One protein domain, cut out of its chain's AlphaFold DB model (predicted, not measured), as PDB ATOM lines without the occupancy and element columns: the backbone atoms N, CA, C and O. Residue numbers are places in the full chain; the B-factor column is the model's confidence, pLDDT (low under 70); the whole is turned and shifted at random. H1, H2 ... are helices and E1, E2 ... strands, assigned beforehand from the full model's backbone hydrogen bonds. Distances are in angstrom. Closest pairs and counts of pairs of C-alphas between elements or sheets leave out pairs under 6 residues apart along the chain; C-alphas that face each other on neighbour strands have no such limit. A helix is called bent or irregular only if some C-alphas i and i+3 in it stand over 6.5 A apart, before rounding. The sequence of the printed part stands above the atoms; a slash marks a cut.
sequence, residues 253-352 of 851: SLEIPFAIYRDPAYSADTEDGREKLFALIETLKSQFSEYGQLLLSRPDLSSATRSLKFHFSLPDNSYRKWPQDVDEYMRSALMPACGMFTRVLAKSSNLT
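Overview. This is residues 253 to 352 of the 851 residues of an uncharacterized protein of Coprinopsis marcescibilis (UniProt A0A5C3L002). The domain is a rod in which two long helices, H2 and the bent H4, run side by side the same way, with a small ribbon of two strands, E1 and E2, along them. E1 is over H2 and E2 is by the arm H4b, the strands run back against the helices, the short H3 caps one end, and H1 is towards the other end. The printed part has 100 residues with four named helices and two named strands, in the order E1 H1 H2 H3 E2 H4; the sheet, E1 next to E2, is parallel, and the class is mostly helix. The whole is only just loose, close to compact, with a radius of gyration of the C-alphas of 15.6 A and spans of 46 by 22 by 20 A.

Along the chain. E1 is residues 253 to 255, 5.9 A long, and begins at C-alpha 253 at (121.042, 184.088, 91.773). H1 is residues 258 to 262, 7.4 A. H2 is residues 271 to 297, 38.4 A, from C-alpha 271 at (142.558, 167.557, 94.159). H3 is residues 299 to 304, 8.2 A, and E2 is residues 307 to 313, 19.5 A. H4, residues 324 to 347, was assigned as one helix by its hydrogen bonds but is bent: C-alphas 333 and 336 are 7.0 A apart. Its arms are H4a, residues 324 to 333, 13.9 A, and H4b, residues 336 to 347, 17.0 A, ending at C-alpha 347 at (108.046, 183.547, 79.769).

Arrangement. H2 touches H4b at a shallow tilt of 15 degrees, the same way; their closest C-alphas, Leu 296 and Val 344, are 6.1 A apart. With residues 274 to 285 alone H2 touches H4a, at a shallow tilt of 20 degrees, the same way, closest at C-alphas 282 and 333, 7.5 A. The two arms stand at a shallow tilt of 32 degrees, only just short of steep. H3 and H2 touch only at the corner, and only just, with 3 pairs of C-alphas within 8 A, closest at Leu 295 and Ser 302, 5.8 A. H3 touches H4b, about perpendicular at 72 degrees, only just; C-alphas 302 and 347 are closest, 6.0 A. E1 and E2 are parallel at 14 degrees, with N 254 and O 311 within hydrogen-bond range at 2.8 A. E1, then H1, H2 and H3, then E2 form a strand-helix-strand unit, two parallel neighbour strands with helices between. The closest C-alphas of E1 and H2, Leu 254 and Phe 288, are 6.6 A apart; those of E2 and H4b, Phe 310 and Phe 341, 7.6 A. H1 touches no helix. Every O i to N i+4 pair is within hydrogen-bond range in H2, H3, H4a and H4b; H1 has 0 of 1, and 2 of 2 O i to N i+3 pairs.

Size, cuts and confidence. The two C-alphas farthest apart, Thr 270 and Asn 350, are 46.9 A apart. The printed part has no cut and no long link. Mean pLDDT of the printed part is 90.8; residues 317 to 318 are under 70.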
ATOM      1  N   SER A 253     119.612 183.943  91.518       93.00
ATOM      2  CA  SER A 253     121.042 184.088  91.773       93.00
ATOM      3  C   SER A 253     121.754 182.742  91.685       93.00
ATOM      4  O   SER A 253     121.367 181.790  92.364       93.00
ATOM      5  N   LEU A 254     122.826 182.693  90.904       92.94
ATOM      6  CA  LEU A 254     123.811 181.624  90.906       92.94
ATOM      7  C   LEU A 254     125.156 182.245  91.289       92.94
ATOM      8  O   LEU A 254     125.848 182.833  90.458       92.94
ATOM      9  N   GLU A 255     125.481 182.165  92.574       90.94
ATOM     10  CA  GLU A 255     126.662 182.784  93.168       90.94
ATOM     11  C   GLU A 255     127.361 181.774  94.072       90.94
ATOM     12  O   GLU A 255     126.724 181.112  94.897       90.94
ATOM     13  N   ILE A 256     128.680 181.665  93.920       88.56
ATOM     14  CA  ILE A 256     129.510 180.932  94.871       88.56
ATOM     15  C   ILE A 256     129.656 181.810  96.121       88.56
ATOM     16  O   ILE A 256     130.096 182.955  96.001       88.56
ATOM     17  N   PRO A 257     129.292 181.319  97.319       88.69
ATOM     18  CA  PRO A 257     129.365 182.122  98.533       88.69
ATOM     19  C   PRO A 257     130.779 182.653  98.782       88.69
ATOM     20  O   PRO A 257     131.750 181.905  98.689       88.69
ATOM     21  N   PHE A 258     130.895 183.923  99.173       84.06
ATOM     22  CA  PHE A 258     132.193 184.575  99.376       84.06
ATOM     23  C   PHE A 258     133.112 183.850 100.387       84.06
ATOM     24  O   PHE A 258     134.330 183.843 100.223       84.06
ATOM     25  N   ALA A 259     132.539 183.178 101.391       83.75
ATOM     26  CA  ALA A 259     133.290 182.373 102.359       83.75
ATOM     27  C   ALA A 259     134.125 181.258 101.694       83.75
ATOM     28  O   ALA A 259     135.252 180.998 102.108       83.75
ATOM     29  N   ILE A 260     133.632 180.677 100.593       86.31
ATOM     30  CA  ILE A 260     134.304 179.594  99.855       86.31
ATOM     31  C   ILE A 260     135.643 180.054  99.265       86.31
ATOM     32  O   ILE A 260     136.581 179.270  99.172       86.31
ATOM     33  N   TYR A 261     135.781 181.338  98.920       82.75
ATOM     34  CA  TYR A 261     137.036 181.882  98.387       82.75
ATOM     35  C   TYR A 261     138.145 181.935  99.438       82.75
ATOM     36  O   TYR A 261     139.325 181.931  99.085       82.75
ATOM     37  N   ARG A 262     137.769 182.020 100.720       85.44
ATOM     38  CA  ARG A 262     138.697 182.085 101.854       85.44
ATOM     39  C   ARG A 262     138.942 180.724 102.491       85.44
ATOM     40  O   ARG A 262     139.908 180.586 103.237       85.44
ATOM     41  N   ASP A 263     138.095 179.744 102.201       86.75
ATOM     42  CA  ASP A 263     138.176 178.421 102.797       86.75
ATOM     43  C   ASP A 263     139.219 177.547 102.064       86.75
ATOM     44  O   ASP A 263     139.047 177.215 100.883       86.75
ATOM     45  N   PRO A 264     140.312 177.137 102.738       88.56
ATOM     46  CA  PRO A 264     141.315 176.257 102.147       88.56
ATOM     47  C   PRO A 264     140.759 174.875 101.767       88.56
ATOM     48  O   PRO A 264     141.354 174.214 100.916       88.56
ATOM     49  N   ALA A 265     139.624 174.440 102.326       90.62
ATOM     50  CA  ALA A 265     138.971 173.185 101.956       90.62
ATOM     51  C   ALA A 265     138.425 173.187 100.520       90.62
ATOM     52  O   ALA A 265     138.202 172.116  99.965       90.62
ATOM     53  N   TYR A 266     138.249 174.361  99.908       88.62
ATOM     54  CA  TYR A 266     137.845 174.533  98.507       88.62
ATOM     55  C   TYR A 266     139.019 175.013  97.642       88.62
ATOM     56  O   TYR A 266     138.857 175.747  96.664       88.62
ATOM     57  N   SER A 267     140.241 174.639  98.031       88.88
ATOM     58  CA  SER A 267     141.446 175.005  97.304       88.88
ATOM     59  C   SER A 267     141.520 174.315  95.947       88.88
ATOM     60  O   SER A 267     141.685 173.099  95.871       88.88
ATOM     61  N   ALA A 268     141.500 175.106  94.873       88.00
ATOM     62  CA  ALA A 268     141.691 174.583  93.523       88.00
ATOM     63  C   ALA A 268     143.111 174.060  93.248       88.00
ATOM     64  O   ALA A 268     143.325 173.352  92.269       88.00
ATOM     65  N   ASP A 269     144.065 174.364  94.128       90.19
ATOM     66  CA  ASP A 269     145.436 173.859  94.043       90.19
ATOM     67  C   ASP A 269     145.551 172.404  94.539       90.19
ATOM     68  O   ASP A 269     146.572 171.748  94.341       90.19
ATOM     69  N   THR A 270     144.506 171.889  95.194       93.38
ATOM     70  CA  THR A 270     144.438 170.518  95.715       93.38
ATOM     71  C   THR A 270     143.345 169.730  95.004       93.38
ATOM     72  O   THR A 270     142.301 170.280  94.670       93.38
ATOM     73  N   GLU A 271     143.556 168.433  94.790       94.12
ATOM     74  CA  GLU A 271     142.558 167.557  94.159       94.12
ATOM     75  C   GLU A 271     141.252 167.488  94.967       94.12
ATOM     76  O   GLU A 271     140.201 167.821  94.429       94.12
ATOM     77  N   ASP A 272     141.334 167.218  96.275       93.56
ATOM     78  CA  ASP A 272     140.179 167.204  97.193       93.56
ATOM     79  C   ASP A 272     139.413 168.541  97.203       93.56
ATOM     80  O   ASP A 272     138.182 168.570  97.146       93.56
ATOM     81  N   GLY A 273     140.126 169.674  97.207       92.31
ATOM     82  CA  GLY A 273     139.489 170.988  97.157       92.31
ATOM     83  C   GLY A 273     138.793 171.282  95.825       92.31
ATOM     84  O   GLY A 273     137.717 171.887  95.827       92.31
ATOM     85  N   ARG A 274     139.340 170.807  94.693       93.06
ATOM     86  CA  ARG A 274     138.669 170.870  93.382       93.06
ATOM     87  C   ARG A 274     137.413 170.011  93.350       93.06
ATOM     88  O   ARG A 274     136.374 170.501  92.916       93.06
ATOM     89  N   GLU A 275     137.473 168.779  93.848       94.00
ATOM     90  CA  GLU A 275     136.308 167.889  93.913       94.00
ATOM     91  C   GLU A 275     135.174 168.499  94.745       94.00
ATOM     92  O   GLU A 275     134.024 168.542  94.299       94.00
ATOM     93  N   LYS A 276     135.495 169.062  95.917       93.81
ATOM     94  CA  LYS A 276     134.526 169.769  96.770       93.81
ATOM     95  C   LYS A 276     133.929 170.993  96.087       93.81
ATOM     96  O   LYS A 276     132.725 171.233  96.200       93.81
ATOM     97  N   LEU A 277     134.747 171.765  95.372       91.69
ATOM     98  CA  LEU A 277     134.286 172.925  94.615       91.69
ATOM     99  C   LEU A 277     133.344 172.511  93.479       91.69
ATOM    100  O   LEU A 277     132.272 173.095  93.336       91.69
ATOM    101  N   PHE A 278     133.692 171.478  92.712       93.81
ATOM    102  CA  PHE A 278     132.851 170.958  91.633       93.81
ATOM    103  C   PHE A 278     131.526 170.397  92.157       93.81
ATOM    104  O   PHE A 278     130.469 170.724  91.619       93.81
ATOM    105  N   ALA A 279     131.549 169.647  93.262       94.44
ATOM    106  CA  ALA A 279     130.333 169.164  93.915       94.44
ATOM    107  C   ALA A 279     129.426 170.316  94.386       94.44
ATOM    108  O   ALA A 279     128.201 170.263  94.228       94.44
ATOM    109  N   LEU A 280     130.015 171.390  94.925       92.62
ATOM    110  CA  LEU A 280     129.280 172.600  95.289       92.62
ATOM    111  C   LEU A 280     128.654 173.268  94.056       92.62
ATOM    112  O   LEU A 280     127.479 173.628  94.098       92.62
ATOM    113  N   ILE A 281     129.405 173.412  92.962       91.75
ATOM    114  CA  ILE A 281     128.918 174.010  91.709       91.75
ATOM    115  C   ILE A 281     127.737 173.216  91.148       91.75
ATOM    116  O   ILE A 281     126.709 173.811  90.828       91.75
ATOM    117  N   GLU A 282     127.835 171.886  91.084       93.88
ATOM    118  CA  GLU A 282     126.734 171.037  90.615       93.88
ATOM    119  C   GLU A 282     125.505 171.146  91.527       93.88
ATOM    120  O   GLU A 282     124.376 171.238  91.041       93.88
ATOM    121  N   THR A 283     125.706 171.255  92.844       94.06
ATOM    122  CA  THR A 283     124.609 171.498  93.793       94.06
ATOM    123  C   THR A 283     123.919 172.838  93.522       94.06
ATOM    124  O   THR A 283     122.693 172.900  93.424       94.06
ATOM    125  N   LEU A 284     124.687 173.923  93.366       91.06
ATOM    126  CA  LEU A 284     124.154 175.262  93.093       91.06
ATOM    127  C   LEU A 284     123.415 175.315  91.749       91.06
ATOM    128  O   LEU A 284     122.333 175.893  91.650       91.06
ATOM    129  N   LYS A 285     123.968 174.665  90.727       93.50
ATOM    130  CA  LYS A 285     123.361 174.515  89.402       93.50
ATOM    131  C   LYS A 285     122.054 173.724  89.450       93.50
ATOM    132  O   LYS A 285     121.098 174.141  88.792       93.50
ATOM    133  N   SER A 286     121.980 172.628  90.214       93.62
ATOM    134  CA  SER A 286     120.733 171.862  90.388       93.62
ATOM    135  C   SER A 286     119.657 172.732  91.023       93.62
ATOM    136  O   SER A 286     118.585 172.894  90.449       93.62
ATOM    137  N   GLN A 287     119.986 173.409  92.127       91.50
ATOM    138  CA  GLN A 287     119.059 174.314  92.816       91.50
ATOM    139  C   GLN A 287     118.567 175.441  91.900       91.50
ATOM    140  O   GLN A 287     117.377 175.757  91.864       91.50
ATOM    141  N   PHE A 288     119.474 176.039  91.126       94.25
ATOM    142  CA  PHE A 288     119.124 177.066  90.151       94.25
ATOM    143  C   PHE A 288     118.191 176.519  89.059       94.25
ATOM    144  O   PHE A 288     117.202 177.159  88.696       94.25
ATOM    145  N   SER A 289     118.488 175.324  88.550       94.69
ATOM    146  CA  SER A 289     117.711 174.670  87.497       94.69
ATOM    147  C   SER A 289     116.318 174.276  87.978       94.69
ATOM    148  O   SER A 289     115.347 174.530  87.270       94.69
ATOM    149  N   GLU A 290     116.202 173.715  89.181       95.00
ATOM    150  CA  GLU A 290     114.930 173.389  89.836       95.00
ATOM    151  C   GLU A 290     114.070 174.642  90.014       95.00
ATOM    152  O   GLU A 290     112.891 174.646  89.660       95.00
ATOM    153  N   TYR A 291     114.666 175.746  90.469       94.69
ATOM    154  CA  TYR A 291     113.950 177.009  90.615       94.69
ATOM    155  C   TYR A 291     113.508 177.598  89.265       94.69
ATOM    156  O   TYR A 291     112.371 178.049  89.119       94.69
ATOM    157  N   GLY A 292     114.364 177.545  88.241       96.00
ATOM    158  CA  GLY A 292     113.991 177.936  86.880       96.00
ATOM    159  C   GLY A 292     112.846 177.085  86.323       96.00
ATOM    160  O   GLY A 292     111.890 177.621  85.764       96.00
ATOM    161  N   GLN A 293     112.885 175.768  86.537       97.19
ATOM    162  CA  GLN A 293     111.810 174.854  86.144       97.19
ATOM    163  C   GLN A 293     110.508 175.120  86.903       97.19
ATOM    164  O   GLN A 293     109.438 175.060  86.300       97.19
ATOM    165  N   LEU A 294     110.571 175.476  88.189       93.94
ATOM    166  CA  LEU A 294     109.404 175.910  88.955       93.94
ATOM    167  C   LEU A 294     108.744 177.136  88.306       93.94
ATOM    168  O   LEU A 294     107.535 177.139  88.099       93.94
ATOM    169  N   LEU A 295     109.523 178.155  87.933       95.06
ATOM    170  CA  LEU A 295     108.988 179.353  87.274       95.06
ATOM    171  C   LEU A 295     108.410 179.041  85.887       95.06
ATOM    172  O   LEU A 295     107.369 179.580  85.519       95.06
ATOM    173  N   LEU A 296     109.053 178.153  85.127       96.31
ATOM    174  CA  LEU A 296     108.579 177.743  83.804       96.31
ATOM    175  C   LEU A 296     107.330 176.853  83.858       96.31
ATOM    176  O   LEU A 296     106.492 176.930  82.961       96.31
ATOM    177  N   SER A 297     107.201 176.013  84.886       96.94
ATOM    178  CA  SER A 297     106.040 175.136  85.095       96.94
ATOM    179  C   SER A 297     104.841 175.861  85.710       96.94
ATOM    180  O   SER A 297     103.734 175.320  85.704       96.94
ATOM    181  N   ARG A 298     105.031 177.095  86.196       94.81
ATOM    182  CA  ARG A 298     104.002 177.929  86.827       94.81
ATOM    183  C   ARG A 298     103.780 179.241  86.062       94.81
ATOM    184  O   ARG A 298     104.304 180.284  86.463       94.81
ATOM    185  N   PRO A 299     102.963 179.225  84.987       95.62
ATOM    186  CA  PRO A 299     102.660 180.419  84.197       95.62
ATOM    187  C   PRO A 299     102.050 181.559  85.015       95.62
ATOM    188  O   PRO A 299     102.234 182.726  84.681       95.62
ATOM    189  N   ASP A 300     101.339 181.248  86.098       93.19
ATOM    190  CA  ASP A 300     100.811 182.234  87.041       93.19
ATOM    191  C   ASP A 300     101.938 183.016  87.734       93.19
ATOM    192  O   ASP A 300     101.842 184.230  87.883       93.19
ATOM    193  N   LEU A 301     103.048 182.357  88.080       93.00
ATOM    194  CA  LEU A 301     104.203 183.019  88.684       93.00
ATOM    195  C   LEU A 301     104.989 183.831  87.653       93.00
ATOM    196  O   LEU A 301     105.360 184.971  87.940       93.00
ATOM    197  N   SER A 302     105.236 183.276  86.463       94.12
ATOM    198  CA  SER A 302     105.985 183.984  85.416       94.12
ATOM    199  C   SER A 302     105.213 185.201  84.896       94.12
ATOM    200  O   SER A 302     105.791 186.269  84.720       94.12
ATOM    201  N   SER A 303     103.891 185.086  84.738       93.25
ATOM    202  CA  SER A 303     103.032 186.209  84.347       93.25
ATOM    203  C   SER A 303     102.806 187.221  85.474       93.25
ATOM    204  O   SER A 303     102.642 188.403  85.187       93.25
ATOM    205  N   ALA A 304     102.834 186.827  86.750       93.62
ATOM    206  CA  ALA A 304     102.765 187.780  87.864       93.62
ATOM    207  C   ALA A 304     104.081 188.548  88.086       93.62
ATOM    208  O   ALA A 304     104.077 189.605  88.724       93.62
ATOM    209  N   THR A 305     105.203 188.037  87.568       95.94
ATOM    210  CA  THR A 305     106.532 188.629  87.760       95.94
ATOM    211  C   THR A 305     106.641 189.969  87.025       95.94
ATOM    212  O   THR A 305     106.536 190.043  85.804       95.94
ATOM    213  N   ARG A 306     106.884 191.040  87.788       96.56
ATOM    214  CA  ARG A 306     107.110 192.416  87.305       96.56
ATOM    215  C   ARG A 306     108.563 192.859  87.437       96.56
ATOM    216  O   ARG A 306     109.008 193.734  86.702       96.56
ATOM    217  N   SER A 307     109.304 192.271  88.368       96.19
ATOM    218  CA  SER A 307     110.722 192.530  88.587       96.19
ATOM    219  C   SER A 307     111.478 191.209  88.591       96.19
ATOM    220  O   SER A 307     111.162 190.320  89.380       96.19
ATOM    221  N   LEU A 308     112.463 191.077  87.712       97.25
ATOM    222  CA  LEU A 308     113.311 189.896  87.607       97.25
ATOM    223  C   LEU A 308     114.749 190.348  87.786       97.25
ATOM    224  O   LEU A 308     115.266 191.156  87.014       97.25
ATOM    225  N   LYS A 309     115.386 189.825  88.824       96.62
ATOM    226  CA  LYS A 309     116.807 189.978  89.063       96.62
ATOM    227  C   LYS A 309     117.488 188.660  88.744       96.62
ATOM    228  O   LYS A 309     117.070 187.614  89.224       96.62
ATOM    229  N   PHE A 310     118.522 188.728  87.928       96.19
ATOM    230  CA  PHE A 310     119.413 187.629  87.639       96.19
ATOM    231  C   PHE A 310     120.827 188.042  88.009       96.19
ATOM    232  O   PHE A 310     121.346 189.052  87.527       96.19
ATOM    233  N   HIS A 311     121.434 187.272  88.896       93.94
ATOM    234  CA  HIS A 311     122.806 187.481  89.310       93.94
ATOM    235  C   HIS A 311     123.581 186.204  89.049       93.94
ATOM    236  O   HIS A 311     123.390 185.203  89.734       93.94
ATOM    237  N   PHE A 312     124.445 186.246  88.051       90.00
ATOM    238  CA  PHE A 312     125.430 185.209  87.835       90.00
ATOM    239  C   PHE A 312     126.736 185.725  88.407       90.00
ATOM    240  O   PHE A 312     127.114 186.861  88.142       90.00
ATOM    241  N   SER A 313     127.413 184.948  89.237       83.94
ATOM    242  CA  SER A 313     128.751 185.305  89.682       83.94
ATOM    243  C   SER A 313     129.635 184.086  89.623       83.94
ATOM    244  O   SER A 313     129.649 183.265  90.540       83.94
ATOM    245  N   LEU A 314     130.404 184.015  88.538       77.56
ATOM    246  CA  LEU A 314     131.597 183.191  88.516       77.56
ATOM    247  C   LEU A 314     132.620 183.744  89.507       77.56
ATOM    248  O   LEU A 314     132.599 184.943  89.825       77.56
ATOM    249  N   PRO A 315     133.527 182.888  89.989       70.75
ATOM    250  CA  PRO A 315     134.680 183.330  90.733       70.75
ATOM    251  C   PRO A 315     135.442 184.395  89.979       70.75
ATOM    252  O   PRO A 315     135.940 184.186  88.880       70.75
ATOM    253  N   ASP A 316     135.483 185.571  90.590       70.19
ATOM    254  CA  ASP A 316     136.281 186.657  90.076       70.19
ATOM    255  C   ASP A 316     137.751 186.328  90.365       70.19
ATOM    256  O   ASP A 316     138.159 186.189  91.526       70.19
ATOM    257  N   ASN A 317     138.530 186.181  89.289       67.81
ATOM    258  CA  ASN A 317     139.970 185.935  89.340       67.81
ATOM    259  C   ASN A 317     140.723 187.034  90.113       67.81
ATOM    260  O   ASN A 317     141.870 186.820  90.512       67.81
ATOM    261  N   SER A 318     140.088 188.187  90.365       66.25
ATOM    262  CA  SER A 318     140.634 189.256  91.200       66.25
ATOM    263  C   SER A 318     140.868 188.836  92.657       66.25
ATOM    264  O   SER A 318     141.810 189.331  93.277       66.25
ATOM    265  N   TYR A 319     140.071 187.907  93.200       71.44
ATOM    266  CA  TYR A 319     140.236 187.418  94.576       71.44
ATOM    267  C   TYR A 319     141.178 186.221  94.661       71.44
ATOM    268  O   TYR A 319     141.932 186.089  95.625       71.44
ATOM    269  N   ARG A 320     141.123 185.338  93.662       76.69
ATOM    270  CA  ARG A 320     141.950 184.137  93.569       76.69
ATOM    271  C   ARG A 320     142.070 183.743  92.108       76.69
ATOM    272  O   ARG A 320     141.051 183.551  91.458       76.69
ATOM    273  N   LYS A 321     143.297 183.588  91.604       81.00
ATOM    274  CA  LYS A 321     143.512 183.011  90.273       81.00
ATOM    275  C   LYS A 321     143.128 181.537  90.322       81.00
ATOM    276  O   LYS A 321     143.761 180.774  91.050       81.00
ATOM    277  N   TRP A 322     142.097 181.159  89.581       83.75
ATOM    278  CA  TRP A 322     141.717 179.760  89.449       83.75
ATOM    279  C   TRP A 322     142.591 179.081  88.389       83.75
ATOM    280  O   TRP A 322     142.929 179.712  87.385       83.75
ATOM    281  N   PRO A 323     142.974 177.810  88.593       89.69
ATOM    282  CA  PRO A 323     143.526 176.984  87.530       89.69
ATOM    283  C   PRO A 323     142.608 176.983  86.299       89.69
ATOM    284  O   PRO A 323     141.381 177.002  86.430       89.69
ATOM    285  N   GLN A 324     143.201 176.976  85.104       88.69
ATOM    286  CA  GLN A 324     142.466 177.092  83.839       88.69
ATOM    287  C   GLN A 324     141.422 175.978  83.658       88.69
ATOM    288  O   GLN A 324     140.331 176.244  83.168       88.69
ATOM    289  N   ASP A 325     141.729 174.755  84.096       90.25
ATOM    290  CA  ASP A 325     140.821 173.603  84.085       90.25
ATOM    291  C   ASP A 325     139.574 173.836  84.950       90.25
ATOM    292  O   ASP A 325     138.461 173.495  84.552       90.25
ATOM    293  N   VAL A 326     139.743 174.460  86.118       89.62
ATOM    294  CA  VAL A 326     138.639 174.792  87.031       89.62
ATOM    295  C   VAL A 326     137.766 175.893  86.435       89.62
ATOM    296  O   VAL A 326     136.542 175.798  86.469       89.62
ATOM    297  N   ASP A 327     138.383 176.919  85.859       86.62
ATOM    298  CA  ASP A 327     137.701 178.022  85.181       86.62
ATOM    299  C   ASP A 327     136.914 177.548  83.942       86.62
ATOM    300  O   ASP A 327     135.733 177.868  83.788       86.62
ATOM    301  N   GLU A 328     137.508 176.695  83.107       89.75
ATOM    302  CA  GLU A 328     136.840 176.066  81.963       89.75
ATOM    303  C   GLU A 328     135.672 175.170  82.397       89.75
ATOM    304  O   GLU A 328     134.568 175.287  81.851       89.75
ATOM    305  N   TYR A 329     135.872 174.335  83.425       90.94
ATOM    306  CA  TYR A 329     134.801 173.524  84.000       90.94
ATOM    307  C   TYR A 329     133.658 174.397  84.523       90.94
ATOM    308  O   TYR A 329     132.502 174.136  84.202       90.94
ATOM    309  N   MET A 330     133.954 175.456  85.282       87.44
ATOM    310  CA  MET A 330     132.941 176.364  85.822       87.44
ATOM    311  C   MET A 330     132.129 177.034  84.723       87.44
ATOM    312  O   MET A 330     130.901 177.055  84.809       87.44
ATOM    313  N   ARG A 331     132.786 177.548  83.677       85.81
ATOM    314  CA  ARG A 331     132.084 178.117  82.521       85.81
ATOM    315  C   ARG A 331     131.160 177.074  81.903       85.81
ATOM    316  O   ARG A 331     129.959 177.311  81.825       85.81
ATOM    317  N   SER A 332     131.689 175.905  81.547       90.12
ATOM    318  CA  SER A 332     130.932 174.828  80.896       90.12
ATOM    319  C   SER A 332     129.756 174.325  81.743       90.12
ATOM    320  O   SER A 332     128.620 174.257  81.267       90.12
ATOM    321  N   ALA A 333     129.991 174.041  83.026       87.56
ATOM    322  CA  ALA A 333     128.986 173.522  83.948       87.56
ATOM    323  C   ALA A 333     127.841 174.514  84.184       87.56
ATOM    324  O   ALA A 333     126.701 174.096  84.404       87.56
ATOM    325  N   LEU A 334     128.129 175.817  84.124       86.12
ATOM    326  CA  LEU A 334     127.169 176.870  84.428       86.12
ATOM    327  C   LEU A 334     126.484 177.470  83.187       86.12
ATOM    328  O   LEU A 334     125.428 178.082  83.340       86.12
ATOM    329  N   MET A 335     126.975 177.221  81.965       87.12
ATOM    330  CA  MET A 335     126.293 177.614  80.715       87.12
ATOM    331  C   MET A 335     124.808 177.195  80.644       87.12
ATOM    332  O   MET A 335     123.980 178.012  80.231       87.12
ATOM    333  N   PRO A 336     124.390 175.988  81.085       91.00
ATOM    334  CA  PRO A 336     122.972 175.620  81.109       91.00
ATOM    335  C   PRO A 336     122.093 176.560  81.953       91.00
ATOM    336  O   PRO A 336     120.909 176.735  81.647       91.00
ATOM    337  N   ALA A 337     122.653 177.199  82.988       90.69
ATOM    338  CA  ALA A 337     121.937 178.179  83.802       90.69
ATOM    339  C   ALA A 337     121.588 179.439  82.991       90.69
ATOM    340  O   ALA A 337     120.496 179.986  83.155       90.69
ATOM    341  N   CYS A 338     122.452 179.845  82.055       91.44
ATOM    342  CA  CYS A 338     122.193 180.954  81.136       91.44
ATOM    343  C   CYS A 338     121.005 180.661  80.208       91.44
ATOM    344  O   CYS A 338     120.078 181.469  80.080       91.44
ATOM    345  N   GLY A 339     120.968 179.454  79.638       94.94
ATOM    346  CA  GLY A 339     119.837 178.994  78.829       94.94
ATOM    347  C   GLY A 339     118.534 178.929  79.633       94.94
ATOM    348  O   GLY A 339     117.474 179.340  79.154       94.94
ATOM    349  N   MET A 340     118.595 178.475  80.888       96.88
ATOM    350  CA  MET A 340     117.438 178.464  81.786       96.88
ATOM    351  C   MET A 340     116.932 179.882  82.086       96.88
ATOM    352  O   MET A 340     115.727 180.127  81.990       96.88
ATOM    353  N   PHE A 341     117.827 180.828  82.383       96.31
ATOM    354  CA  PHE A 341     117.466 182.234  82.579       96.31
ATOM    355  C   PHE A 341     116.793 182.820  81.335       96.31
ATOM    356  O   PHE A 341     115.711 183.392  81.452       96.31
ATOM    357  N   THR A 342     117.357 182.600  80.146       97.12
ATOM    358  CA  THR A 342     116.768 183.045  78.870       97.12
ATOM    359  C   THR A 342     115.336 182.538  78.695       97.12
ATOM    360  O   THR A 342     114.441 183.287  78.301       97.12
ATOM    361  N   ARG A 343     115.080 181.271  79.041       97.75
ATOM    362  CA  ARG A 343     113.735 180.683  78.968       97.75
ATOM    363  C   ARG A 343     112.771 181.328  79.962       97.75
ATOM    364  O   ARG A 343     111.634 181.612  79.590       97.75
ATOM    365  N   VAL A 344     113.199 181.552  81.207       97.50
ATOM    366  CA  VAL A 344     112.377 182.229  82.228       97.50
ATOM    367  C   VAL A 344     112.075 183.665  81.805       97.50
ATOM    368  O   VAL A 344     110.927 184.105  81.893       97.50
ATOM    369  N   LEU A 345     113.081 184.367  81.284       97.44
ATOM    370  CA  LEU A 345     112.966 185.716  80.751       97.44
ATOM    371  C   LEU A 345     111.896 185.758  79.650       97.44
ATOM    372  O   LEU A 345     110.920 186.488  79.781       97.44
ATOM    373  N   ALA A 346     111.981 184.880  78.649       97.25
ATOM    374  CA  ALA A 346     111.002 184.792  77.560       97.25
ATOM    375  C   ALA A 346     109.561 184.465  78.015       97.25
ATOM    376  O   ALA A 346     108.606 184.762  77.300       97.25
ATOM    377  N   LYS A 347     109.372 183.853  79.193       97.38
ATOM    378  CA  LYS A 347     108.046 183.547  79.769       97.38
ATOM    379  C   LYS A 347     107.503 184.627  80.709       97.38
ATOM    380  O   LYS A 347     106.354 184.521  81.144       97.38
ATOM    381  N   SER A 348     108.291 185.656  81.006       97.00
ATOM    382  CA  SER A 348     107.940 186.734  81.935       97.00
ATOM    383  C   SER A 348     107.382 187.951  81.183       97.00
ATOM    384  O   SER A 348     108.006 189.003  81.115       97.00
ATOM    385  N   SER A 349     106.197 187.818  80.579       95.62
ATOM    386  CA  SER A 349     105.629 188.828  79.660       95.62
ATOM    387  C   SER A 349     105.225 190.161  80.310       95.62
ATOM    388  O   SER A 349     105.120 191.180  79.625       95.62
ATOM    389  N   ASN A 350     105.007 190.180  81.626       96.94
ATOM    390  CA  ASN A 350     104.605 191.373  82.382       96.94
ATOM    391  C   ASN A 350     105.777 192.057  83.097       96.94
ATOM    392  O   ASN A 350     105.570 192.852  84.019       96.94
ATOM    393  N   LEU A 351     107.005 191.747  82.681       98.00
ATOM    394  CA  LEU A 351     108.197 192.309  83.281       98.00
ATOM    395  C   LEU A 351     108.270 193.819  83.033       98.00
ATOM    396  O   LEU A 351     108.214 194.267  81.893       98.00
ATOM    397  N   THR A 352     108.409 194.599  84.105       97.94
ATOM    398  CA  THR A 352     108.592 196.056  84.058       97.94
ATOM    399  C   THR A 352     110.016 196.472  84.408       97.94
ATOM    400  O   THR A 352     110.482 197.506  83.932       97.94
TER     401      THR A 352